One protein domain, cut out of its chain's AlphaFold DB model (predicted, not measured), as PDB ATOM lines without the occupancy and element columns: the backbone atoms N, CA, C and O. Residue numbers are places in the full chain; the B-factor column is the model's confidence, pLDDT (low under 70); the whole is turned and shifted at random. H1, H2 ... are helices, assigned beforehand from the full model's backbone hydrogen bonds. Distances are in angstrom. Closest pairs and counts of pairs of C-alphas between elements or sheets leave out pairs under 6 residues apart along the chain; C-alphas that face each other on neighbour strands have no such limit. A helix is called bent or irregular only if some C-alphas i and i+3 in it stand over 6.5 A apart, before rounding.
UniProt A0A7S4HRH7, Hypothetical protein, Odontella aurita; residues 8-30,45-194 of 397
ATOM      1  N   SER A   8     -21.039   8.575  16.770       57.28
ATOM      2  CA  SER A   8     -20.814   7.818  18.004       57.28
ATOM      3  C   SER A   8     -21.695   8.283  19.168       57.28
ATOM      4  O   SER A   8     -22.151   7.450  19.932       57.28
ATOM      5  N   ILE A   9     -21.966   9.588  19.299       64.69
ATOM      6  CA  ILE A   9     -22.820  10.135  20.370       64.69
ATOM      7  C   ILE A   9     -24.299   9.882  20.055       64.69
ATOM      8  O   ILE A   9     -25.077   9.598  20.958       64.69
ATOM      9  N   GLN A  10     -24.688   9.932  18.777       65.94
ATOM     10  CA  GLN A  10     -26.051   9.594  18.357       65.94
ATOM     11  C   GLN A  10     -26.356   8.098  18.508       65.94
ATOM     12  O   GLN A  10     -27.453   7.749  18.930       65.94
ATOM     13  N   LEU A  11     -25.387   7.229  18.203       69.56
ATOM     14  CA  LEU A  11     -25.512   5.786  18.401       69.56
ATOM     15  C   LEU A  11     -25.592   5.439  19.892       69.56
ATOM     16  O   LEU A  11     -26.500   4.726  20.285       69.56
ATOM     17  N   LEU A  12     -24.734   6.040  20.718       63.34
ATOM     18  CA  LEU A  12     -24.738   5.903  22.178       63.34
ATOM     19  C   LEU A  12     -26.055   6.406  22.803       63.34
ATOM     20  O   LEU A  12     -26.636   5.739  23.650       63.34
ATOM     21  N   ALA A  13     -26.599   7.534  22.332       66.69
ATOM     22  CA  ALA A  13     -27.911   8.020  22.769       66.69
ATOM     23  C   ALA A  13     -29.075   7.098  22.347       66.69
ATOM     24  O   ALA A  13     -30.061   6.996  23.075       66.69
ATOM     25  N   ALA A  14     -28.973   6.427  21.194       70.00
ATOM     26  CA  ALA A  14     -29.958   5.443  20.749       70.00
ATOM     27  C   ALA A  14     -29.847   4.119  21.529       70.00
ATOM     28  O   ALA A  14     -30.867   3.598  21.965       70.00
ATOM     29  N   GLU A  15     -28.626   3.629  21.765       68.62
ATOM     30  CA  GLU A  15     -28.325   2.420  22.548       68.62
ATOM     31  C   GLU A  15     -28.813   2.582  23.999       68.62
ATOM     32  O   GLU A  15     -29.551   1.731  24.491       68.62
ATOM     33  N   LEU A  16     -28.545   3.738  24.629       68.25
ATOM     34  CA  LEU A  16     -29.131   4.110  25.923       68.25
ATOM     35  C   LEU A  16     -30.664   4.176  25.869       68.25
ATOM     36  O   LEU A  16     -31.337   3.687  26.773       68.25
ATOM     37  N   SER A  17     -31.250   4.773  24.824       70.06
ATOM     38  CA  SER A  17     -32.712   4.843  24.703       70.06
ATOM     39  C   SER A  17     -33.346   3.455  24.616       70.06
ATOM     40  O   SER A  17     -34.400   3.258  25.213       70.06
ATOM     41  N   GLU A  18     -32.733   2.503  23.907       71.00
ATOM     42  CA  GLU A  18     -33.220   1.122  23.818       71.00
ATOM     43  C   GLU A  18     -33.025   0.351  25.133       71.00
ATOM     44  O   GLU A  18     -33.945  -0.363  25.545       71.00
ATOM     45  N   THR A  19     -31.904   0.522  25.850       64.81
ATOM     46  CA  THR A  19     -31.727  -0.119  27.166       64.81
ATOM     47  C   THR A  19     -32.672   0.448  28.222       64.81
ATOM     48  O   THR A  19     -33.223  -0.336  28.996       64.81
ATOM     49  N   PHE A  20     -32.957   1.758  28.231       63.72
ATOM     50  CA  PHE A  20     -33.993   2.330  29.103       63.72
ATOM     51  C   PHE A  20     -35.389   1.794  28.762       63.72
ATOM     52  O   PHE A  20     -36.110   1.382  29.670       63.72
ATOM     53  N   ASP A  21     -35.760   1.724  27.481       64.44
ATOM     54  CA  ASP A  21     -37.061   1.192  27.053       64.44
ATOM     55  C   ASP A  21     -37.221  -0.306  27.374       64.44
ATOM     56  O   ASP A  21     -38.326  -0.759  27.681       64.44
ATOM     57  N   SER A  22     -36.132  -1.081  27.303       63.06
ATOM     58  CA  SER A  22     -36.103  -2.499  27.684       63.06
ATOM     59  C   SER A  22     -36.229  -2.667  29.199       63.06
ATOM     60  O   SER A  22     -37.129  -3.364  29.669       63.06
ATOM     61  N   LYS A  23     -35.391  -1.973  29.984       56.78
ATOM     62  CA  LYS A  23     -35.402  -2.044  31.456       56.78
ATOM     63  C   LYS A  23     -36.720  -1.536  32.052       56.78
ATOM     64  O   LYS A  23     -37.210  -2.118  33.015       56.78
ATOM     65  N   ALA A  24     -37.337  -0.512  31.457       58.34
ATOM     66  CA  ALA A  24     -38.651  -0.021  31.874       58.34
ATOM     67  C   ALA A  24     -39.769  -1.058  31.649       58.34
ATOM     68  O   ALA A  24     -40.639  -1.212  32.507       58.34
ATOM     69  N   LYS A  25     -39.735  -1.802  30.532       55.38
ATOM     70  CA  LYS A  25     -40.692  -2.889  30.254       55.38
ATOM     71  C   LYS A  25     -40.489  -4.073  31.205       55.38
ATOM     72  O   LYS A  25     -41.457  -4.532  31.805       55.38
ATOM     73  N   GLU A  26     -39.245  -4.500  31.423       52.25
ATOM     74  CA  GLU A  26     -38.918  -5.598  32.349       52.25
ATOM     75  C   GLU A  26     -39.317  -5.288  33.803       52.25
ATOM     76  O   GLU A  26     -39.921  -6.127  34.477       52.25
ATOM     77  N   ALA A  27     -39.060  -4.063  34.280       51.69
ATOM     78  CA  ALA A  27     -39.478  -3.622  35.613       51.69
ATOM     79  C   ALA A  27     -41.010  -3.638  35.788       51.69
ATOM     80  O   ALA A  27     -41.511  -3.871  36.890       51.69
ATOM     81  N   GLN A  28     -41.763  -3.424  34.705       46.12
ATOM     82  CA  GLN A  28     -43.222  -3.443  34.726       46.12
ATOM     83  C   GLN A  28     -43.785  -4.876  34.688       46.12
ATOM     84  O   GLN A  28     -44.726  -5.177  35.426       46.12
ATOM     85  N   GLU A  29     -43.180  -5.791  33.925       47.22
ATOM     86  CA  GLU A  29     -43.569  -7.213  33.893       47.22
ATOM     87  C   GLU A  29     -43.277  -7.934  35.220       47.22
ATOM     88  O   GLU A  29     -44.114  -8.707  35.698       47.22
ATOM     89  N   CYS A  30     -42.164  -7.604  35.887       42.84
ATOM     90  CA  CYS A  30     -41.779  -8.191  37.177       42.84
ATOM     91  C   CYS A  30     -42.787  -7.912  38.317       42.84
ATOM     92  O   CYS A  30     -42.773  -8.598  39.338       42.84
ATOM     93  N   ARG A  45     -30.367  -7.782  38.816       41.62
ATOM     94  CA  ARG A  45     -31.700  -7.264  38.454       41.62
ATOM     95  C   ARG A  45     -32.542  -6.823  39.659       41.62
ATOM     96  O   ARG A  45     -33.254  -5.828  39.554       41.62
ATOM     97  N   MET A  46     -32.441  -7.498  40.808       40.06
ATOM     98  CA  MET A  46     -33.193  -7.122  42.018       40.06
ATOM     99  C   MET A  46     -32.713  -5.831  42.695       40.06
ATOM    100  O   MET A  46     -33.486  -5.233  43.441       40.06
ATOM    101  N   LYS A  47     -31.491  -5.353  42.416       47.62
ATOM    102  CA  LYS A  47     -30.980  -4.096  42.994       47.62
ATOM    103  C   LYS A  47     -31.815  -2.872  42.572       47.62
ATOM    104  O   LYS A  47     -31.990  -1.945  43.352       47.62
ATOM    105  N   TYR A  48     -32.403  -2.914  41.377       49.84
ATOM    106  CA  TYR A  48     -33.145  -1.797  40.782       49.84
ATOM    107  C   TYR A  48     -34.580  -1.610  41.292       49.84
ATOM    108  O   TYR A  48     -35.207  -0.595  40.983       49.84
ATOM    109  N   ILE A  49     -35.132  -2.547  42.073       44.06
ATOM    110  CA  ILE A  49     -36.520  -2.455  42.555       44.06
ATOM    111  C   ILE A  49     -36.589  -1.559  43.802       44.06
ATOM    112  O   ILE A  49     -36.800  -2.016  44.924       44.06
ATOM    113  N   GLY A  50     -36.411  -0.252  43.587       58.81
ATOM    114  CA  GLY A  50     -36.538   0.780  44.621       58.81
ATOM    115  C   GLY A  50     -35.575   1.965  44.496       58.81
ATOM    116  O   GLY A  50     -35.767   2.951  45.206       58.81
ATOM    117  N   GLU A  51     -34.570   1.899  43.617       68.38
ATOM    118  CA  GLU A  51     -33.606   2.994  43.443       68.38
ATOM    119  C   GLU A  51     -34.212   4.199  42.676       68.38
ATOM    120  O   GLU A  51     -35.056   4.019  41.791       68.38
ATOM    121  N   PRO A  52     -33.817   5.450  43.004       80.19
ATOM    122  CA  PRO A  52     -34.285   6.651  42.309       80.19
ATOM    123  C   PRO A  52     -33.903   6.672  40.821       80.19
ATOM    124  O   PRO A  52     -32.791   6.282  40.457       80.19
ATOM    125  N   PHE A  53     -34.782   7.202  39.961       82.88
ATOM    126  CA  PHE A  53     -34.570   7.221  38.503       82.88
ATOM    127  C   PHE A  53     -33.265   7.929  38.105       82.88
ATOM    128  O   PHE A  53     -32.614   7.539  37.138       82.88
ATOM    129  N   GLU A  54     -32.879   8.961  38.858       86.56
ATOM    130  CA  GLU A  54     -31.660   9.732  38.640       86.56
ATOM    131  C   GLU A  54     -30.382   8.902  38.836       86.56
ATOM    132  O   GLU A  54     -29.417   9.098  38.097       86.56
ATOM    133  N   LEU A  55     -30.380   7.944  39.772       84.50
ATOM    134  CA  LEU A  55     -29.223   7.088  40.043       84.50
ATOM    135  C   LEU A  55     -29.106   6.002  38.980       84.50
ATOM    136  O   LEU A  55     -28.021   5.807  38.444       84.50
ATOM    137  N   VAL A  56     -30.229   5.390  38.587       84.25
ATOM    138  CA  VAL A  56     -30.276   4.437  37.463       84.25
ATOM    139  C   VAL A  56     -29.810   5.101  36.162       84.25
ATOM    140  O   VAL A  56     -29.086   4.490  35.376       84.25
ATOM    141  N   PHE A  57     -30.178   6.369  35.939       86.38
ATOM    142  CA  PHE A  57     -29.729   7.120  34.768       86.38
ATOM    143  C   PHE A  57     -28.218   7.379  34.778       86.38
ATOM    144  O   PHE A  57     -27.543   7.107  33.783       86.38
ATOM    145  N   ILE A  58     -27.675   7.889  35.889       89.44
ATOM    146  CA  ILE A  58     -26.236   8.171  36.000       89.44
ATOM    147  C   ILE A  58     -25.420   6.873  35.968       89.44
ATOM    148  O   ILE A  58     -24.371   6.846  35.327       89.44
ATOM    149  N   GLU A  59     -25.901   5.792  36.588       87.31
ATOM    150  CA  GLU A  59     -25.246   4.486  36.532       87.31
ATOM    151  C   GLU A  59     -25.116   3.979  35.093       87.31
ATOM    152  O   GLU A  59     -24.029   3.565  34.700       87.31
ATOM    153  N   GLU A  60     -26.178   4.040  34.283       87.06
ATOM    154  CA  GLU A  60     -26.109   3.566  32.895       87.06
ATOM    155  C   GLU A  60     -25.119   4.395  32.060       87.06
ATOM    156  O   GLU A  60     -24.350   3.836  31.279       87.06
ATOM    157  N   VAL A  61     -25.068   5.716  32.277       90.00
ATOM    158  CA  VAL A  61     -24.106   6.616  31.614       90.00
ATOM    159  C   VAL A  61     -22.662   6.338  32.059       90.00
ATOM    160  O   VAL A  61     -21.758   6.322  31.224       90.00
ATOM    161  N   LEU A  62     -22.421   6.102  33.353       90.88
ATOM    162  CA  LEU A  62     -21.091   5.747  33.867       90.88
ATOM    163  C   LEU A  62     -20.649   4.361  33.385       90.88
ATOM    164  O   LEU A  62     -19.487   4.189  33.008       90.88
ATOM    165  N   ARG A  63     -21.575   3.396  33.343       89.44
ATOM    166  CA  ARG A  63     -21.355   2.048  32.810       89.44
ATOM    167  C   ARG A  63     -20.945   2.105  31.347       89.44
ATOM    168  O   ARG A  63     -19.888   1.581  31.019       89.44
ATOM    169  N   ASP A  64     -21.716   2.779  30.498       89.69
ATOM    170  CA  ASP A  64     -21.411   2.919  29.070       89.69
ATOM    171  C   ASP A  64     -20.083   3.661  28.810       89.69
ATOM    172  O   ASP A  64     -19.286   3.248  27.960       89.69
ATOM    173  N   ALA A  65     -19.767   4.695  29.599       90.06
ATOM    174  CA  ALA A  65     -18.472   5.371  29.525       90.06
ATOM    175  C   ALA A  65     -17.301   4.428  29.878       90.06
ATOM    176  O   ALA A  65     -16.300   4.371  29.153       90.06
ATOM    177  N   CYS A  66     -17.433   3.646  30.956       92.38
ATOM    178  CA  CYS A  66     -16.429   2.662  31.368       92.38
ATOM    179  C   CYS A  66     -16.299   1.519  30.351       92.38
ATOM    180  O   CYS A  66     -15.181   1.129  30.003       92.38
ATOM    181  N   ASP A  67     -17.412   1.026  29.813       90.62
ATOM    182  CA  ASP A  67     -17.459   0.033  28.739       90.62
ATOM    183  C   ASP A  67     -16.769   0.546  27.474       90.62
ATOM    184  O   ASP A  67     -15.960  -0.160  26.874       90.62
ATOM    185  N   THR A  68     -17.022   1.797  27.087       91.12
ATOM    186  CA  THR A  68     -16.381   2.447  25.940       91.12
ATOM    187  C   THR A  68     -14.861   2.508  26.107       91.12
ATOM    188  O   THR A  68     -14.120   2.195  25.165       91.12
ATOM    189  N   PHE A  69     -14.364   2.851  27.299       94.06
ATOM    190  CA  PHE A  69     -12.927   2.838  27.571       94.06
ATOM    191  C   PHE A  69     -12.344   1.415  27.581       94.06
ATOM    192  O   PHE A  69     -11.313   1.189  26.946       94.06
ATOM    193  N   ASN A  70     -13.023   0.437  28.187       93.19
ATOM    194  CA  ASN A  70     -12.615  -0.974  28.168       93.19
ATOM    195  C   ASN A  70     -12.578  -1.560  26.743       93.19
ATOM    196  O   ASN A  70     -11.606  -2.212  26.353       93.19
ATOM    197  N   ARG A  71     -13.598  -1.285  25.918       92.06
ATOM    198  CA  ARG A  71     -13.651  -1.670  24.495       92.06
ATOM    199  C   ARG A  71     -12.471  -1.062  23.726       92.06
ATOM    200  O   ARG A  71     -11.816  -1.767  22.959       92.06
ATOM    201  N   ARG A  72     -12.152   0.221  23.954       92.00
ATOM    202  CA  ARG A  72     -11.006   0.908  23.323       92.00
ATOM    203  C   ARG A  72      -9.656   0.336  23.775       92.00
ATOM    204  O   ARG A  72      -8.766   0.169  22.945       92.00
ATOM    205  N   LEU A  73      -9.513  -0.004  25.053       93.19
ATOM    206  CA  LEU A  73      -8.312  -0.614  25.626       93.19
ATOM    207  C   LEU A  73      -8.003  -1.981  24.993       93.19
ATOM    208  O   LEU A  73      -6.903  -2.171  24.471       93.19
ATOM    209  N   ARG A  74      -9.005  -2.866  24.893       92.00
ATOM    210  CA  ARG A  74      -8.901  -4.180  24.217       92.00
ATOM    211  C   ARG A  74      -8.528  -4.097  22.732       92.00
ATOM    212  O   ARG A  74      -8.061  -5.076  22.158       92.00
ATOM    213  N   VAL A  75      -8.730  -2.944  22.086       91.94
ATOM    214  CA  VAL A  75      -8.266  -2.687  20.711       91.94
ATOM    215  C   VAL A  75      -6.804  -2.227  20.686       91.94
ATOM    216  O   VAL A  75      -6.069  -2.601  19.773       91.94
ATOM    217  N   TYR A  76      -6.345  -1.463  21.683       90.56
ATOM    218  CA  TYR A  76      -4.946  -1.033  21.765       90.56
ATOM    219  C   TYR A  76      -3.973  -2.187  22.020       90.56
ATOM    220  O   TYR A  76      -2.910  -2.198  21.403       90.56
ATOM    221  N   GLU A  77      -4.316  -3.163  22.865       91.06
ATOM    222  CA  GLU A  77      -3.443  -4.306  23.186       91.06
ATOM    223  C   GLU A  77      -2.895  -5.051  21.944       91.06
ATOM    224  O   GLU A  77      -1.673  -5.064  21.750       91.06
ATOM    225  N   PRO A  78      -3.732  -5.615  21.042       91.06
ATOM    226  CA  PRO A  78      -3.242  -6.337  19.867       91.06
ATOM    227  C   PRO A  78      -2.553  -5.417  18.853       91.06
ATOM    228  O   PRO A  78      -1.681  -5.876  18.111       91.06
ATOM    229  N   ILE A  79      -2.910  -4.126  18.807       88.44
ATOM    230  CA  ILE A  79      -2.223  -3.136  17.967       88.44
ATOM    231  C   ILE A  79      -0.796  -2.942  18.479       88.44
ATOM    232  O   ILE A  79       0.146  -3.122  17.706       88.44
ATOM    233  N   VAL A  80      -0.620  -2.639  19.769       88.69
ATOM    234  CA  VAL A  80       0.697  -2.486  20.400       88.69
ATOM    235  C   VAL A  80       1.542  -3.728  20.133       88.69
ATOM    236  O   VAL A  80       2.631  -3.600  19.575       88.69
ATOM    237  N   ASP A  81       1.027  -4.928  20.392       87.50
ATOM    238  CA  ASP A  81       1.802  -6.166  20.247       87.50
ATOM    239  C   ASP A  81       2.156  -6.501  18.791       87.50
ATOM    240  O   ASP A  81       3.287  -6.910  18.490       87.50
ATOM    241  N   THR A  82       1.252  -6.221  17.850       85.94
ATOM    242  CA  THR A  82       1.527  -6.346  16.411       85.94
ATOM    243  C   THR A  82       2.596  -5.350  15.947       85.94
ATOM    244  O   THR A  82       3.453  -5.695  15.132       85.94
ATOM    245  N   PHE A  83       2.600  -4.117  16.457       81.19
ATOM    246  CA  PHE A  83       3.612  -3.119  16.096       81.19
ATOM    247  C   PHE A  83       4.960  -3.343  16.802       81.19
ATOM    248  O   PHE A  83       6.008  -3.156  16.174       81.19
ATOM    249  N   MET A  84       4.966  -3.801  18.060       81.81
ATOM    250  CA  MET A  84       6.194  -4.145  18.790       81.81
ATOM    251  C   MET A  84       6.917  -5.318  18.118       81.81
ATOM    252  O   MET A  84       8.130  -5.258  17.898       81.81
ATOM    253  N   SER A  85       6.183  -6.370  17.743       79.94
ATOM    254  CA  SER A  85       6.743  -7.532  17.039       79.94
ATOM    255  C   SER A  85       7.264  -7.168  15.643       79.94
ATOM    256  O   SER A  85       8.383  -7.545  15.293       79.94
ATOM    257  N   ARG A  86       6.529  -6.350  14.873       77.56
ATOM    258  CA  ARG A  86       7.004  -5.831  13.575       77.56
ATOM    259  C   ARG A  86       8.283  -5.007  13.706       77.56
ATOM    260  O   ARG A  86       9.230  -5.266  12.973       77.56
ATOM    261  N   THR A  87       8.355  -4.079  14.660       72.44
ATOM    262  CA  THR A  87       9.568  -3.261  14.847       72.44
ATOM    263  C   THR A  87      10.757  -4.099  15.317       72.44
ATOM    264  O   THR A  87      11.878  -3.859  14.883       72.44
ATOM    265  N   THR A  88      10.518  -5.140  16.124       70.75
ATOM    266  CA  THR A  88      11.560  -6.103  16.527       70.75
ATOM    267  C   THR A  88      12.134  -6.865  15.322       70.75
ATOM    268  O   THR A  88      13.333  -7.131  15.278       70.75
ATOM    269  N   ASN A  89      11.317  -7.162  14.307       68.38
ATOM    270  CA  ASN A  89      11.780  -7.788  13.063       68.38
ATOM    271  C   ASN A  89      12.425  -6.782  12.084       68.38
ATOM    272  O   ASN A  89      13.271  -7.163  11.277       68.38
ATOM    273  N   GLU A  90      12.068  -5.496  12.163       65.44
ATOM    274  CA  GLU A  90      12.607  -4.401  11.338       65.44
ATOM    275  C   GLU A  90      13.799  -3.645  11.982       65.44
ATOM    276  O   GLU A  90      14.122  -2.540  11.548       65.44
ATOM    277  N   VAL A  91      14.492  -4.224  12.976       59.53
ATOM    278  CA  VAL A  91      15.583  -3.604  13.784       59.53
ATOM    279  C   VAL A  91      16.713  -2.912  12.987       59.53
ATOM    280  O   VAL A  91      17.473  -2.119  13.538       59.53
ATOM    281  N   PHE A  92      16.813  -3.140  11.677       57.53
ATOM    282  CA  PHE A  92      17.767  -2.475  10.781       57.53
ATOM    283  C   PHE A  92      17.269  -1.155  10.157       57.53
ATOM    284  O   PHE A  92      17.976  -0.587   9.325       57.53
ATOM    285  N   SER A  93      16.081  -0.657  10.524       60.81
ATOM    286  CA  SER A  93      15.502   0.576   9.972       60.81
ATOM    287  C   SER A  93      15.239   1.645  11.035       60.81
ATOM    288  O   SER A  93      14.496   1.424  11.987       60.81
ATOM    289  N   ASP A  94      15.767   2.851  10.808       63.06
ATOM    290  CA  ASP A  94      15.483   4.063  11.599       63.06
ATOM    291  C   ASP A  94      13.975   4.408  11.605       63.06
ATOM    292  O   ASP A  94      13.422   4.875  12.602       63.06
ATOM    293  N   ALA A  95      13.266   4.049  10.525       62.81
ATOM    294  CA  ALA A  95      11.811   4.170  10.431       62.81
ATOM    295  C   ALA A  95      11.059   3.259  11.423       62.81
ATOM    296  O   ALA A  95       9.891   3.512  11.709       62.81
ATOM    297  N   GLY A  96      11.705   2.218  11.961       66.12
ATOM    298  CA  GLY A  96      11.129   1.343  12.980       66.12
ATOM    299  C   GLY A  96      10.750   2.116  14.243       66.12
ATOM    300  O   GLY A  96       9.609   2.040  14.682       66.12
ATOM    301  N   VAL A  97      11.658   2.945  14.772       70.00
ATOM    302  CA  VAL A  97      11.396   3.779  15.964       70.00
ATOM    303  C   VAL A  97      10.306   4.816  15.684       70.00
ATOM    304  O   VAL A  97       9.403   5.003  16.500       70.00
ATOM    305  N   GLN A  98      10.344   5.445  14.504       74.38
ATOM    306  CA  GLN A  98       9.364   6.457  14.096       74.38
ATOM    307  C   GLN A  98       7.930   5.893  14.047       74.38
ATOM    308  O   GLN A  98       6.986   6.601  14.387       74.38
ATOM    309  N   LYS A  99       7.753   4.602  13.718       74.81
ATOM    310  CA  LYS A  99       6.443   3.919  13.740       74.81
ATOM    311  C   LYS A  99       5.841   3.749  15.144       74.81
ATOM    312  O   LYS A  99       4.631   3.569  15.235       74.81
ATOM    313  N   LEU A 100       6.629   3.809  16.227       80.88
ATOM    314  CA  LEU A 100       6.094   3.727  17.599       80.88
ATOM    315  C   LEU A 100       5.536   5.067  18.101       80.88
ATOM    316  O   LEU A 100       4.714   5.061  19.015       80.88
ATOM    317  N   VAL A 101       5.962   6.199  17.530       85.31
ATOM    318  CA  VAL A 101       5.572   7.538  18.012       85.31
ATOM    319  C   VAL A 101       4.050   7.758  17.932       85.31
ATOM    320  O   VAL A 101       3.464   7.999  18.983       85.31
ATOM    321  N   PRO A 102       3.354   7.522  16.797       87.19
ATOM    322  CA  PRO A 102       1.902   7.724  16.726       87.19
ATOM    323  C   PRO A 102       1.093   6.835  17.683       87.19
ATOM    324  O   PRO A 102      -0.007   7.198  18.089       87.19
ATOM    325  N   ILE A 103       1.623   5.660  18.046       87.88
ATOM    326  CA  ILE A 103       0.977   4.741  18.995       87.88
ATOM    327  C   ILE A 103       1.148   5.254  20.424       87.88
ATOM    328  O   ILE A 103       0.183   5.247  21.184       87.88
ATOM    329  N   LYS A 104       2.350   5.733  20.775       90.19
ATOM    330  CA  LYS A 104       2.605   6.387  22.061       90.19
ATOM    331  C   LYS A 104       1.700   7.604  22.238       90.19
ATOM    332  O   LYS A 104       1.018   7.688  23.253       90.19
ATOM    333  N   ASP A 105       1.648   8.482  21.240       91.81
ATOM    334  CA  ASP A 105       0.837   9.701  21.281       91.81
ATOM    335  C   ASP A 105      -0.658   9.353  21.416       91.81
ATOM    336  O   ASP A 105      -1.347   9.877  22.285       91.81
ATOM    337  N   SER A 106      -1.152   8.365  20.655       92.12
ATOM    338  CA  SER A 106      -2.549   7.912  20.746       92.12
ATOM    339  C   SER A 106      -2.907   7.263  22.094       92.12
ATOM    340  O   SER A 106      -4.029   7.433  22.578       92.12
ATOM    341  N   LEU A 107      -1.971   6.533  22.716       93.19
ATOM    342  CA  LEU A 107      -2.125   6.008  24.078       93.19
ATOM    343  C   LEU A 107      -2.078   7.122  25.130       93.19
ATOM    344  O   LEU A 107      -2.767   7.018  26.139       93.19
ATOM    345  N   GLN A 108      -1.290   8.176  24.915       94.69
ATOM    346  CA  GLN A 108      -1.228   9.340  25.800       94.69
ATOM    347  C   GLN A 108      -2.513  10.181  25.718       94.69
ATOM    348  O   GLN A 108      -3.069  10.546  26.749       94.69
ATOM    349  N   ASP A 109      -3.063  10.402  24.522       94.25
ATOM    350  CA  ASP A 109      -4.382  11.029  24.353       94.25
ATOM    351  C   ASP A 109      -5.493  10.208  25.035       94.25
ATOM    352  O   ASP A 109      -6.433  10.760  25.615       94.25
ATOM    353  N   PHE A 110      -5.399   8.873  24.977       94.06
ATOM    354  CA  PHE A 110      -6.339   7.984  25.659       94.06
ATOM    355  C   PHE A 110      -6.202   8.061  27.188       94.06
ATOM    356  O   PHE A 110      -7.212   8.268  27.859       94.06
ATOM    357  N   GLU A 111      -4.978   7.982  27.720       95.19
ATOM    358  CA  GLU A 111      -4.668   8.178  29.145       95.19
ATOM    359  C   GLU A 111      -5.253   9.496  29.663       95.19
ATOM    360  O   GLU A 111      -6.009   9.495  30.631       95.19
ATOM    361  N   LEU A 112      -4.975  10.611  28.977       95.69
ATOM    362  CA  LEU A 112      -5.484  11.934  29.342       95.69
ATOM    363  C   LEU A 112      -7.017  11.977  29.355       95.69
ATOM    364  O   LEU A 112      -7.597  12.603  30.240       95.69
ATOM    365  N   THR A 113      -7.680  11.286  28.422       94.69
ATOM    366  CA  THR A 113      -9.150  11.206  28.373       94.69
ATOM    367  C   THR A 113      -9.718  10.441  29.576       94.69
ATOM    368  O   THR A 113     -10.645  10.923  30.226       94.69
ATOM    369  N   VAL A 114      -9.158   9.267  29.899       95.25
ATOM    370  CA  VAL A 114      -9.593   8.450  31.051       95.25
ATOM    371  C   VAL A 114      -9.314   9.188  32.360       95.25
ATOM    372  O   VAL A 114     -10.179   9.261  33.230       95.25
ATOM    373  N   LYS A 115      -8.136   9.810  32.472       95.31
ATOM    374  CA  LYS A 115      -7.727  10.583  33.644       95.31
ATOM    375  C   LYS A 115      -8.639  11.785  33.898       95.31
ATOM    376  O   LYS A 115      -9.043  11.985  35.034       95.31
ATOM    377  N   GLN A 116      -9.026  12.535  32.863       95.81
ATOM    378  CA  GLN A 116      -9.984  13.645  32.995       95.81
ATOM    379  C   GLN A 116     -11.362  13.173  33.485       95.81
ATOM    380  O   GLN A 116     -11.998  13.857  34.284       95.81
ATOM    381  N   CYS A 117     -11.821  12.001  33.033       94.38
ATOM    382  CA  CYS A 117     -13.066  11.402  33.514       94.38
ATOM    383  C   CYS A 117     -12.961  11.005  35.000       94.38
ATOM    384  O   CYS A 117     -13.829  11.369  35.793       94.38
ATOM    385  N   LEU A 118     -11.859  10.355  35.392       95.88
ATOM    386  CA  LEU A 118     -11.575   9.982  36.779       95.88
ATOM    387  C   LEU A 118     -11.430  11.202  37.707       95.88
ATOM    388  O   LEU A 118     -11.987  11.201  38.802       95.88
ATOM    389  N   GLU A 119     -10.724  12.251  37.276       95.31
ATOM    390  CA  GLU A 119     -10.581  13.515  38.014       95.31
ATOM    391  C   GLU A 119     -11.942  14.198  38.222       95.31
ATOM    392  O   GLU A 119     -12.229  14.661  39.325       95.31
ATOM    393  N   CYS A 120     -12.814  14.201  37.207       94.31
ATOM    394  CA  CYS A 120     -14.173  14.737  37.328       94.31
ATOM    395  C   CYS A 120     -15.021  13.943  38.335       94.31
ATOM    396  O   CYS A 120     -15.712  14.543  39.156       94.31
ATOM    397  N   LEU A 121     -14.952  12.608  38.297       94.56
ATOM    398  CA  LEU A 121     -15.690  11.741  39.217       94.56
ATOM    399  C   LEU A 121     -15.151  11.847  40.654       94.56
ATOM    400  O   LEU A 121     -15.925  11.887  41.602       94.56
ATOM    401  N   THR A 122     -13.834  11.988  40.816       94.44
ATOM    402  CA  THR A 122     -13.179  12.172  42.123       94.44
ATOM    403  C   THR A 122     -13.496  13.542  42.728       94.44
ATOM    404  O   THR A 122     -13.694  13.650  43.933       94.44
ATOM    405  N   HIS A 123     -13.594  14.598  41.911       94.19
ATOM    406  CA  HIS A 123     -14.051  15.911  42.378       94.19
ATOM    407  C   HIS A 123     -15.515  15.872  42.840       94.19
ATOM    408  O   HIS A 123     -15.864  16.535  43.811       94.19
ATOM    409  N   LEU A 124     -16.365  15.102  42.154       92.50
ATOM    410  CA  LEU A 124     -17.769  14.914  42.523       92.50
ATOM    411  C   LEU A 124     -17.916  14.110  43.828       92.50
ATOM    412  O   LEU A 124     -18.726  14.472  44.673       92.50
ATOM    413  N   LEU A 125     -17.085  13.078  44.015       93.44
ATOM    414  CA  LEU A 125     -16.995  12.293  45.254       93.44
ATOM    415  C   LEU A 125     -16.495  13.131  46.446       93.44
ATOM    416  O   LEU A 125     -16.875  12.891  47.582       93.44
ATOM    417  N   GLY A 126     -15.637  14.125  46.195       90.56
ATOM    418  CA  GLY A 126     -15.046  14.980  47.227       90.56
ATOM    419  C   GLY A 126     -15.936  16.121  47.740       90.56
ATOM    420  O   GLY A 126     -15.424  16.979  48.461       90.56
ATOM    421  N   ASN A 127     -17.213  16.188  47.341       92.94
ATOM    422  CA  ASN A 127     -18.138  17.239  47.765       92.94
ATOM    423  C   ASN A 127     -19.545  16.691  48.064       92.94
ATOM    424  O   ASN A 127     -20.386  16.563  47.171       92.94
ATOM    425  N   ASP A 128     -19.819  16.445  49.346       90.62
ATOM    426  CA  ASP A 128     -21.089  15.917  49.860       90.62
ATOM    427  C   ASP A 128     -22.311  16.722  49.378       90.62
ATOM    428  O   ASP A 128     -23.351  16.146  49.067       90.62
ATOM    429  N   GLU A 129     -22.195  18.050  49.253       88.06
ATOM    430  CA  GLU A 129     -23.277  18.919  48.764       88.06
ATOM    431  C   GLU A 129     -23.594  18.694  47.276       88.06
ATOM    432  O   GLU A 129     -24.760  18.769  46.880       88.06
ATOM    433  N   ASP A 130     -22.593  18.368  46.448       90.62
ATOM    434  CA  ASP A 130     -22.830  18.003  45.048       90.62
ATOM    435  C   ASP A 130     -23.487  16.616  44.969       90.62
ATOM    436  O   ASP A 130     -24.465  16.451  44.238       90.62
ATOM    437  N   MET A 131     -23.039  15.646  45.779       89.06
ATOM    438  CA  MET A 131     -23.647  14.306  45.858       89.06
ATOM    439  C   MET A 131     -25.109  14.356  46.336       89.06
ATOM    440  O   MET A 131     -25.992  13.772  45.705       89.06
ATOM    441  N   LEU A 132     -25.405  15.125  47.389       86.94
ATOM    442  CA  LEU A 132     -26.775  15.416  47.840       86.94
ATOM    443  C   LEU A 132     -27.574  16.204  46.789       86.94
ATOM    444  O   LEU A 132     -28.795  16.064  46.686       86.94
ATOM    445  N   GLY A 133     -26.893  17.024  45.986       86.31
ATOM    446  CA  GLY A 133     -27.459  17.756  44.859       86.31
ATOM    447  C   GLY A 133     -28.041  16.857  43.766       86.31
ATOM    448  O   GLY A 133     -29.026  17.256  43.137       86.31
ATOM    449  N   LEU A 134     -27.486  15.653  43.584       86.19
ATOM    450  CA  LEU A 134     -27.914  14.675  42.580       86.19
ATOM    451  C   LEU A 134     -29.192  13.914  42.959       86.19
ATOM    452  O   LEU A 134     -29.875  13.435  42.062       86.19
ATOM    453  N   LEU A 135     -29.555  13.838  44.245       85.44
ATOM    454  CA  LEU A 135     -30.734  13.113  44.752       85.44
ATOM    455  C   LEU A 135     -32.049  13.885  44.510       85.44
ATOM    456  O   LEU A 135     -32.738  14.311  45.442       85.44
ATOM    457  N   LEU A 136     -32.393  14.105  43.240       85.81
ATOM    458  CA  LEU A 136     -33.523  14.931  42.796       85.81
ATOM    459  C   LEU A 136     -34.883  14.470  43.354       85.81
ATOM    460  O   LEU A 136     -35.695  15.304  43.765       85.81
ATOM    461  N   THR A 137     -35.130  13.163  43.400       84.56
ATOM    462  CA  THR A 137     -36.375  12.548  43.875       84.56
ATOM    463  C   THR A 137     -36.542  12.732  45.382       84.56
ATOM    464  O   THR A 137     -37.612  13.147  45.837       84.56
ATOM    465  N   GLU A 138     -35.493  12.495  46.176       81.88
ATOM    466  CA  GLU A 138     -35.550  12.718  47.628       81.88
ATOM    467  C   GLU A 138     -35.596  14.209  47.977       81.88
ATOM    468  O   GLU A 138     -36.348  14.615  48.863       81.88
ATOM    469  N   LYS A 139     -34.904  15.063  47.214       84.38
ATOM    470  CA  LYS A 139     -34.987  16.526  47.338       84.38
ATOM    471  C   LYS A 139     -36.401  17.050  47.059       84.38
ATOM    472  O   LYS A 139     -36.887  17.914  47.792       84.38
ATOM    473  N   ALA A 140     -37.098  16.494  46.064       84.06
ATOM    474  CA  ALA A 140     -38.505  16.803  45.798       84.06
ATOM    475  C   ALA A 140     -39.430  16.339  46.944       84.06
ATOM    476  O   ALA A 140     -40.292  17.105  47.387       84.06
ATOM    477  N   LYS A 141     -39.222  15.126  47.482       83.19
ATOM    478  CA  LYS A 141     -39.970  14.604  48.643       83.19
ATOM    479  C   LYS A 141     -39.754  15.464  49.894       83.19
ATOM    480  O   LYS A 141     -40.736  15.858  50.523       83.19
ATOM    481  N   ALA A 142     -38.511  15.805  50.226       82.81
ATOM    482  CA  ALA A 142     -38.164  16.653  51.367       82.81
ATOM    483  C   ALA A 142     -38.789  18.054  51.240       82.81
ATOM    484  O   ALA A 142     -39.483  18.515  52.150       82.81
ATOM    485  N   SER A 143     -38.678  18.678  50.059       81.94
ATOM    486  CA  SER A 143     -39.310  19.971  49.767       81.94
ATOM    487  C   SER A 143     -40.836  19.934  49.919       81.94
ATOM    488  O   SER A 143     -41.406  20.870  50.477       81.94
ATOM    489  N   SER A 144     -41.497  18.840  49.516       81.75
ATOM    490  CA  SER A 144     -42.953  18.676  49.675       81.75
ATOM    491  C   SER A 144     -43.416  18.574  51.137       81.75
ATOM    492  O   SER A 144     -44.571  18.880  51.437       81.75
ATOM    493  N   LYS A 145     -42.520  18.172  52.050       83.56
ATOM    494  CA  LYS A 145     -42.770  18.061  53.497       83.56
ATOM    495  C   LYS A 145     -42.293  19.276  54.300       83.56
ATOM    496  O   LYS A 145     -42.625  19.381  55.477       83.56
ATOM    497  N   GLY A 146     -41.534  20.187  53.686       77.38
ATOM    498  CA  GLY A 146     -40.862  21.284  54.393       77.38
ATOM    499  C   GLY A 146     -39.655  20.834  55.228       77.38
ATOM    500  O   GLY A 146     -39.270  21.532  56.163       77.38
ATOM    501  N   GLU A 147     -39.078  19.673  54.912       81.25
ATOM    502  CA  GLU A 147     -37.938  19.077  55.616       81.25
ATOM    503  C   GLU A 147     -36.630  19.305  54.835       81.25
ATOM    504  O   GLU A 147     -36.638  19.475  53.612       81.25
ATOM    505  N   HIS A 148     -35.493  19.291  55.533       72.25
ATOM    506  CA  HIS A 148     -34.169  19.281  54.902       72.25
ATOM    507  C   HIS A 148     -33.712  17.843  54.628       72.25
ATOM    508  O   HIS A 148     -34.020  16.926  55.391       72.25
ATOM    509  N   LEU A 149     -32.960  17.651  53.542       75.31
ATOM    510  CA  LEU A 149     -32.381  16.355  53.191       75.31
ATOM    511  C   LEU A 149     -31.323  15.958  54.239       75.31
ATOM    512  O   LEU A 149     -30.484  16.782  54.604       75.31
ATOM    513  N   ARG A 150     -31.361  14.717  54.742       73.12
ATOM    514  CA  ARG A 150     -30.338  14.211  55.678       73.12
ATOM    515  C   ARG A 150     -29.008  14.080  54.939       73.12
ATOM    516  O   ARG A 150     -28.981  13.473  53.873       73.12
ATOM    517  N   HIS A 151     -27.920  14.587  55.520       72.38
ATOM    518  CA  HIS A 151     -26.595  14.485  54.898       72.38
ATOM    519  C   HIS A 151     -26.174  13.025  54.664       72.38
ATOM    520  O   HIS A 151     -25.696  12.711  53.589       72.38
ATOM    521  N   GLU A 152     -26.503  12.109  55.578       72.62
ATOM    522  CA  GLU A 152     -26.224  10.661  55.465       72.62
ATOM    523  C   GLU A 152     -26.768   9.993  54.178       72.62
ATOM    524  O   GLU A 152     -26.419   8.856  53.886       72.62
ATOM    525  N   MET A 153     -27.624  10.656  53.390       73.56
ATOM    526  CA  MET A 153     -28.135  10.092  52.135       73.56
ATOM    527  C   MET A 153     -27.115  10.094  50.981       73.56
ATOM    528  O   MET A 153     -27.379   9.433  49.977       73.56
ATOM    529  N   HIS A 154     -25.964  10.779  51.095       81.25
ATOM    530  CA  HIS A 154     -24.920  10.718  50.056       81.25
ATOM    531  C   HIS A 154     -24.249   9.340  49.944       81.25
ATOM    532  O   HIS A 154     -23.785   9.006  48.858       81.25
ATOM    533  N   GLU A 155     -24.259   8.516  50.999       82.25
ATOM    534  CA  GLU A 155     -23.554   7.221  51.076       82.25
ATOM    535  C   GLU A 155     -23.875   6.279  49.894       82.25
ATOM    536  O   GLU A 155     -22.997   5.602  49.360       82.25
ATOM    537  N   ALA A 156     -25.125   6.275  49.414       80.94
ATOM    538  CA  ALA A 156     -25.532   5.465  48.261       80.94
ATOM    539  C   ALA A 156     -24.957   5.975  46.920       80.94
ATOM    540  O   ALA A 156     -24.667   5.179  46.027       80.94
ATOM    541  N   VAL A 157     -24.794   7.294  46.782       87.12
ATOM    542  CA  VAL A 157     -24.197   7.950  45.603       87.12
ATOM    543  C   VAL A 157     -22.678   7.778  45.620       87.12
ATOM    544  O   VAL A 157     -22.074   7.458  44.601       87.12
ATOM    545  N   GLU A 158     -22.084   7.929  46.800       89.50
ATOM    546  CA  GLU A 158     -20.667   7.725  47.079       89.50
ATOM    547  C   GLU A 158     -20.238   6.297  46.712       89.50
ATOM    548  O   GLU A 158     -19.369   6.127  45.859       89.50
ATOM    549  N   LEU A 159     -20.929   5.269  47.223       89.38
ATOM    550  CA  LEU A 159     -20.654   3.863  46.896       89.38
ATOM    551  C   LEU A 159     -20.761   3.562  45.388       89.38
ATOM    552  O   LEU A 159     -19.964   2.789  44.849       89.38
ATOM    553  N   LEU A 160     -21.736   4.166  44.698       89.69
ATOM    554  CA  LEU A 160     -21.892   4.038  43.246       89.69
ATOM    555  C   LEU A 160     -20.684   4.639  42.510       89.69
ATOM    556  O   LEU A 160     -20.121   4.016  41.611       89.69
ATOM    557  N   PHE A 161     -20.272   5.849  42.891       92.25
ATOM    558  CA  PHE A 161     -19.182   6.571  42.238       92.25
ATOM    559  C   PHE A 161     -17.803   6.009  42.574       92.25
ATOM    560  O   PHE A 161     -16.951   5.980  41.687       92.25
ATOM    561  N   GLU A 162     -17.583   5.496  43.786       92.38
ATOM    562  CA  GLU A 162     -16.356   4.782  44.142       92.38
ATOM    563  C   GLU A 162     -16.113   3.570  43.239       92.38
ATOM    564  O   GLU A 162     -14.981   3.341  42.809       92.38
ATOM    565  N   GLU A 163     -17.155   2.794  42.926       92.00
ATOM    566  CA  GLU A 163     -17.023   1.606  42.081       92.00
ATOM    567  C   GLU A 163     -16.641   1.980  40.640       92.00
ATOM    568  O   GLU A 163     -15.682   1.432  40.091       92.00
ATOM    569  N   TYR A 164     -17.282   2.991  40.044       93.88
ATOM    570  CA  TYR A 164     -16.882   3.472  38.716       93.88
ATOM    571  C   TYR A 164     -15.521   4.186  38.715       93.88
ATOM    572  O   TYR A 164     -14.747   4.025  37.769       93.88
ATOM    573  N   ALA A 165     -15.156   4.902  39.783       94.94
ATOM    574  CA  ALA A 165     -13.823   5.489  39.938       94.94
ATOM    575  C   ALA A 165     -12.735   4.403  40.032       94.94
ATOM    576  O   ALA A 165     -11.674   4.525  39.415       94.94
ATOM    577  N   ARG A 166     -13.015   3.301  40.737       95.00
ATOM    578  CA  ARG A 166     -12.156   2.112  40.817       95.00
ATOM    579  C   ARG A 166     -11.987   1.452  39.447       95.00
ATOM    580  O   ARG A 166     -10.856   1.166  39.055       95.00
ATOM    581  N   GLN A 167     -13.066   1.287  38.680       94.69
ATOM    582  CA  GLN A 167     -13.002   0.755  37.311       94.69
ATOM    583  C   GLN A 167     -12.194   1.663  36.365       94.69
ATOM    584  O   GLN A 167     -11.319   1.175  35.650       94.69
ATOM    585  N   LEU A 168     -12.404   2.983  36.409       95.06
ATOM    586  CA  LEU A 168     -11.609   3.962  35.651       95.06
ATOM    587  C   LEU A 168     -10.121   3.939  36.041       95.06
ATOM    588  O   LEU A 168      -9.254   4.049  35.173       95.06
ATOM    589  N   SER A 169      -9.815   3.759  37.328       96.38
ATOM    590  CA  SER A 169      -8.444   3.621  37.834       96.38
ATOM    591  C   SER A 169      -7.754   2.354  37.308       96.38
ATOM    592  O   SER A 169      -6.602   2.414  36.874       96.38
ATOM    593  N   ASN A 170      -8.472   1.224  37.242       95.81
ATOM    594  CA  ASN A 170      -7.962  -0.019  36.649       95.81
ATOM    595  C   ASN A 170      -7.636   0.163  35.155       95.81
ATOM    596  O   ASN A 170      -6.524  -0.145  34.725       95.81
ATOM    597  N   VAL A 171      -8.551   0.767  34.384       94.75
ATOM    598  CA  VAL A 171      -8.320   1.111  32.967       94.75
ATOM    599  C   VAL A 171      -7.088   2.010  32.810       94.75
ATOM    600  O   VAL A 171      -6.247   1.763  31.945       94.75
ATOM    601  N   LEU A 172      -6.931   3.031  33.661       96.50
ATOM    602  CA  LEU A 172      -5.764   3.919  33.642       96.50
ATOM    603  C   LEU A 172      -4.456   3.160  33.943       96.50
ATOM    604  O   LEU A 172      -3.428   3.423  33.312       96.50
ATOM    605  N   HIS A 173      -4.487   2.186  34.857       96.00
ATOM    606  CA  HIS A 173      -3.339   1.333  35.168       96.00
ATOM    607  C   HIS A 173      -2.916   0.469  33.969       96.00
ATOM    608  O   HIS A 173      -1.727   0.399  33.646       96.00
ATOM    609  N   GLU A 174      -3.873  -0.140  33.268       95.00
ATOM    610  CA  GLU A 174      -3.622  -0.940  32.063       95.00
ATOM    611  C   GLU A 174      -3.100  -0.083  30.893       95.00
ATOM    612  O   GLU A 174      -2.151  -0.477  30.204       95.00
ATOM    613  N   VAL A 175      -3.616   1.141  30.716       95.12
ATOM    614  CA  VAL A 175      -3.065   2.110  29.747       95.12
ATOM    615  C   VAL A 175      -1.615   2.463  30.086       95.12
ATOM    616  O   VAL A 175      -0.751   2.404  29.206       95.12
ATOM    617  N   HIS A 176      -1.301   2.756  31.351       95.19
ATOM    618  CA  HIS A 176       0.077   2.998  31.783       95.19
ATOM    619  C   HIS A 176       0.990   1.781  31.572       95.19
ATOM    620  O   HIS A 176       2.157   1.944  31.209       95.19
ATOM    621  N   PHE A 177       0.489   0.561  31.768       93.62
ATOM    622  CA  PHE A 177       1.238  -0.664  31.482       93.62
ATOM    623  C   PHE A 177       1.581  -0.776  29.988       93.62
ATOM    624  O   PHE A 177       2.745  -0.994  29.637       93.62
ATOM    625  N   LEU A 178       0.615  -0.532  29.094       92.69
ATOM    626  CA  LEU A 178       0.835  -0.490  27.642       92.69
ATOM    627  C   LEU A 178       1.830   0.606  27.230       92.69
ATOM    628  O   LEU A 178       2.745   0.338  26.449       92.69
ATOM    629  N   GLN A 179       1.717   1.812  27.790       93.00
ATOM    630  CA  GLN A 179       2.665   2.906  27.549       93.00
ATOM    631  C   GLN A 179       4.096   2.540  27.964       93.00
ATOM    632  O   GLN A 179       5.028   2.740  27.181       93.00
ATOM    633  N   ARG A 180       4.286   1.960  29.161       91.88
ATOM    634  CA  ARG A 180       5.609   1.501  29.626       91.88
ATOM    635  C   ARG A 180       6.177   0.430  28.697       91.88
ATOM    636  O   ARG A 180       7.337   0.532  28.311       91.88
ATOM    637  N   ARG A 181       5.364  -0.544  28.265       90.62
ATOM    638  CA  ARG A 181       5.773  -1.571  27.283       90.62
ATOM    639  C   ARG A 181       6.253  -0.941  25.973       90.62
ATOM    640  O   ARG A 181       7.309  -1.331  25.475       90.62
ATOM    641  N   VAL A 182       5.520   0.041  25.440       90.00
ATOM    642  CA  VAL A 182       5.913   0.794  24.236       90.00
ATOM    643  C   VAL A 182       7.234   1.534  24.462       90.00
ATOM    644  O   VAL A 182       8.146   1.399  23.646       90.00
ATOM    645  N   GLN A 183       7.384   2.257  25.575       89.50
ATOM    646  CA  GLN A 183       8.604   3.011  25.877       89.50
ATOM    647  C   GLN A 183       9.833   2.102  26.054       89.50
ATOM    648  O   GLN A 183      10.844   2.320  25.389       89.50
ATOM    649  N   SER A 184       9.749   1.036  26.855       88.12
ATOM    650  CA  SER A 184      10.868   0.097  27.029       88.12
ATOM    651  C   SER A 184      11.269  -0.583  25.713       88.12
ATOM    652  O   SER A 184      12.440  -0.904  25.507       88.12
ATOM    653  N   LYS A 185      10.326  -0.776  24.778       85.94
ATOM    654  CA  LYS A 185      10.634  -1.252  23.420       85.94
ATOM    655  C   LYS A 185      11.283  -0.171  22.548       85.94
ATOM    656  O   LYS A 185      12.216  -0.508  21.823       85.94
ATOM    657  N   GLN A 186      10.870   1.099  22.635       85.56
ATOM    658  CA  GLN A 186      11.566   2.217  21.972       85.56
ATOM    659  C   GLN A 186      13.033   2.303  22.425       85.56
ATOM    660  O   GLN A 186      13.932   2.373  21.588       85.56
ATOM    661  N   GLU A 187      13.273   2.230  23.736       85.56
ATOM    662  CA  GLU A 187      14.609   2.275  24.343       85.56
ATOM    663  C   GLU A 187      15.477   1.084  23.904       85.56
ATOM    664  O   GLU A 187      16.612   1.275  23.461       85.56
ATOM    665  N   LEU A 188      14.931  -0.139  23.914       84.12
ATOM    666  CA  LEU A 188      15.621  -1.339  23.419       84.12
ATOM    667  C   LEU A 188      16.008  -1.209  21.938       84.12
ATOM    668  O   LEU A 188      17.143  -1.525  21.567       84.12
ATOM    669  N   VAL A 189      15.097  -0.730  21.083       82.81
ATOM    670  CA  VAL A 189      15.382  -0.548  19.650       82.81
ATOM    671  C   VAL A 189      16.467   0.514  19.448       82.81
ATOM    672  O   VAL A 189      17.402   0.264  18.686       82.81
ATOM    673  N   ALA A 190      16.422   1.638  20.170       82.50
ATOM    674  CA  ALA A 190      17.465   2.667  20.118       82.50
ATOM    675  C   ALA A 190      18.850   2.107  20.505       82.50
ATOM    676  O   ALA A 190      19.809   2.252  19.742       82.50
ATOM    677  N   LEU A 191      18.938   1.364  21.616       85.06
ATOM    678  CA  LEU A 191      20.168   0.679  22.039       85.06
ATOM    679  C   LEU A 191      20.678  -0.310  20.977       85.06
ATOM    680  O   LEU A 191      21.883  -0.387  20.721       85.06
ATOM    681  N   SER A 192      19.778  -1.046  20.317       83.12
ATOM    682  CA  SER A 192      20.141  -1.983  19.246       83.12
ATOM    683  C   SER A 192      20.676  -1.275  17.990       83.12
ATOM    684  O   SER A 192      21.649  -1.737  17.384       83.12
ATOM    685  N   LEU A 193      20.112  -0.112  17.643       83.62
ATOM    686  CA  LEU A 193      20.542   0.709  16.513       83.62
ATOM    687  C   LEU A 193      21.932   1.310  16.766       83.62
ATOM    688  O   LEU A 193      22.787   1.289  15.879       83.62
ATOM    689  N   ASP A 194      22.201   1.776  17.985       84.81
ATOM    690  CA  ASP A 194      23.522   2.280  18.370       84.81
ATOM    691  C   ASP A 194      24.568   1.161  18.465       84.81
ATOM    692  O   ASP A 194      25.712   1.341  18.037       84.81
TER     693      ASP A 194
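AT A GLANCE: This is residues 8 to 30 and 45 to 194 of the 397 residues of the protein "Hypothetical protein" of Odontella aurita (UniProt A0A7S4HRH7). This is a long rod made of three helices side by side, H3, H5 and H8, in an up-and-down bundle, each running against the one before it. Short H4 lies at one end and short H6 and H7 at the other, where H1 is set slantwise and loosely beside the first part of H3, with little H2 near it. The printed part has 173 residues with eight named helices, H1 to H8 in chain order, and no named strand: all helix. It is loose, with a radius of gyration of the C-alphas of 22.3 A, and spans 77 by 35 by 26 A.

HOW THE PARTS SIT: Begin at H1, residues 8 to 29, which is close but not clearly touching to H3, residues 53 to 89: their closest C-alphas, Leu 16 and Glu 60, are 7.6 A apart, at a steep tilt of 47 degrees, opposite ways. H2, residues 45 to 48, and H1 are near each other, with 6 pairs of C-alphas within 10 A. Look next at the hub, H8, residues 151 to 194, which touches H3 at a shallow tilt of 9 degrees, the same way, closest at C-alphas 66 and 168, 6.6 A. H5, residues 101 to 125, touches H8 at a shallow tilt of 18 degrees, opposite ways, closest at C-alphas 118 and 165, 5.9 A. H3 and H5 only just touch, with 3 pairs of C-alphas within 8 A, the closest Val 80 and Ile 103, 7.4 A. H4, residues 94 to 98, touches H8, closest at C-alphas 97 and 186, 6.2 A. H6, residues 128 to 134, touches H8 and is about perpendicular to it, at 80 degrees, closest at C-alphas 132 and 154, 5.5 A. H7, residues 136 to 145, and H3 touch only at their ends, and only just, with 3 pairs, closest at C-alphas 54 and 136, 6.9 A. In H1, H5, H6 and H7 every O i to N i+4 pair is within hydrogen-bond range; in H3 31 of 33 are, in H8 37 of 40, and in H4 0 of 1, though 2 of its 2 O i to N i+3 pairs are.

IN THESE COORDINATES: Find C-alpha 8 at (-20.814, 7.818, 18.004); from there H1 runs 31.6 A to Glu 29. After four-residue H2, H3 runs 55.0 A from Phe 53 at (-34.570, 7.221, 38.503) to Asn 89. H4 comes next, then H5 runs 35.7 A, and H6 and H7 follow. H8 runs 63.2 A to Asp 194 at (23.522, 2.280, 18.370); it has a kink of 35 degrees near residue 158 and is only just irregular, C-alphas 153 and 156 being 6.6 A apart.

THE WHOLE: The two C-alphas farthest apart, Phe 92 and Lys 145, are 76.9 A apart. Residues 31 to 44 are not printed, and C-alphas 30 and 45 are 10.2 A apart across this cut. The links printed whole are tight. The mean pLDDT of the printed part is 81.6; look for values under 70 in residues 8 to 13, 15 to 16, 19 to 30, 45 to 51 and 89 to 96.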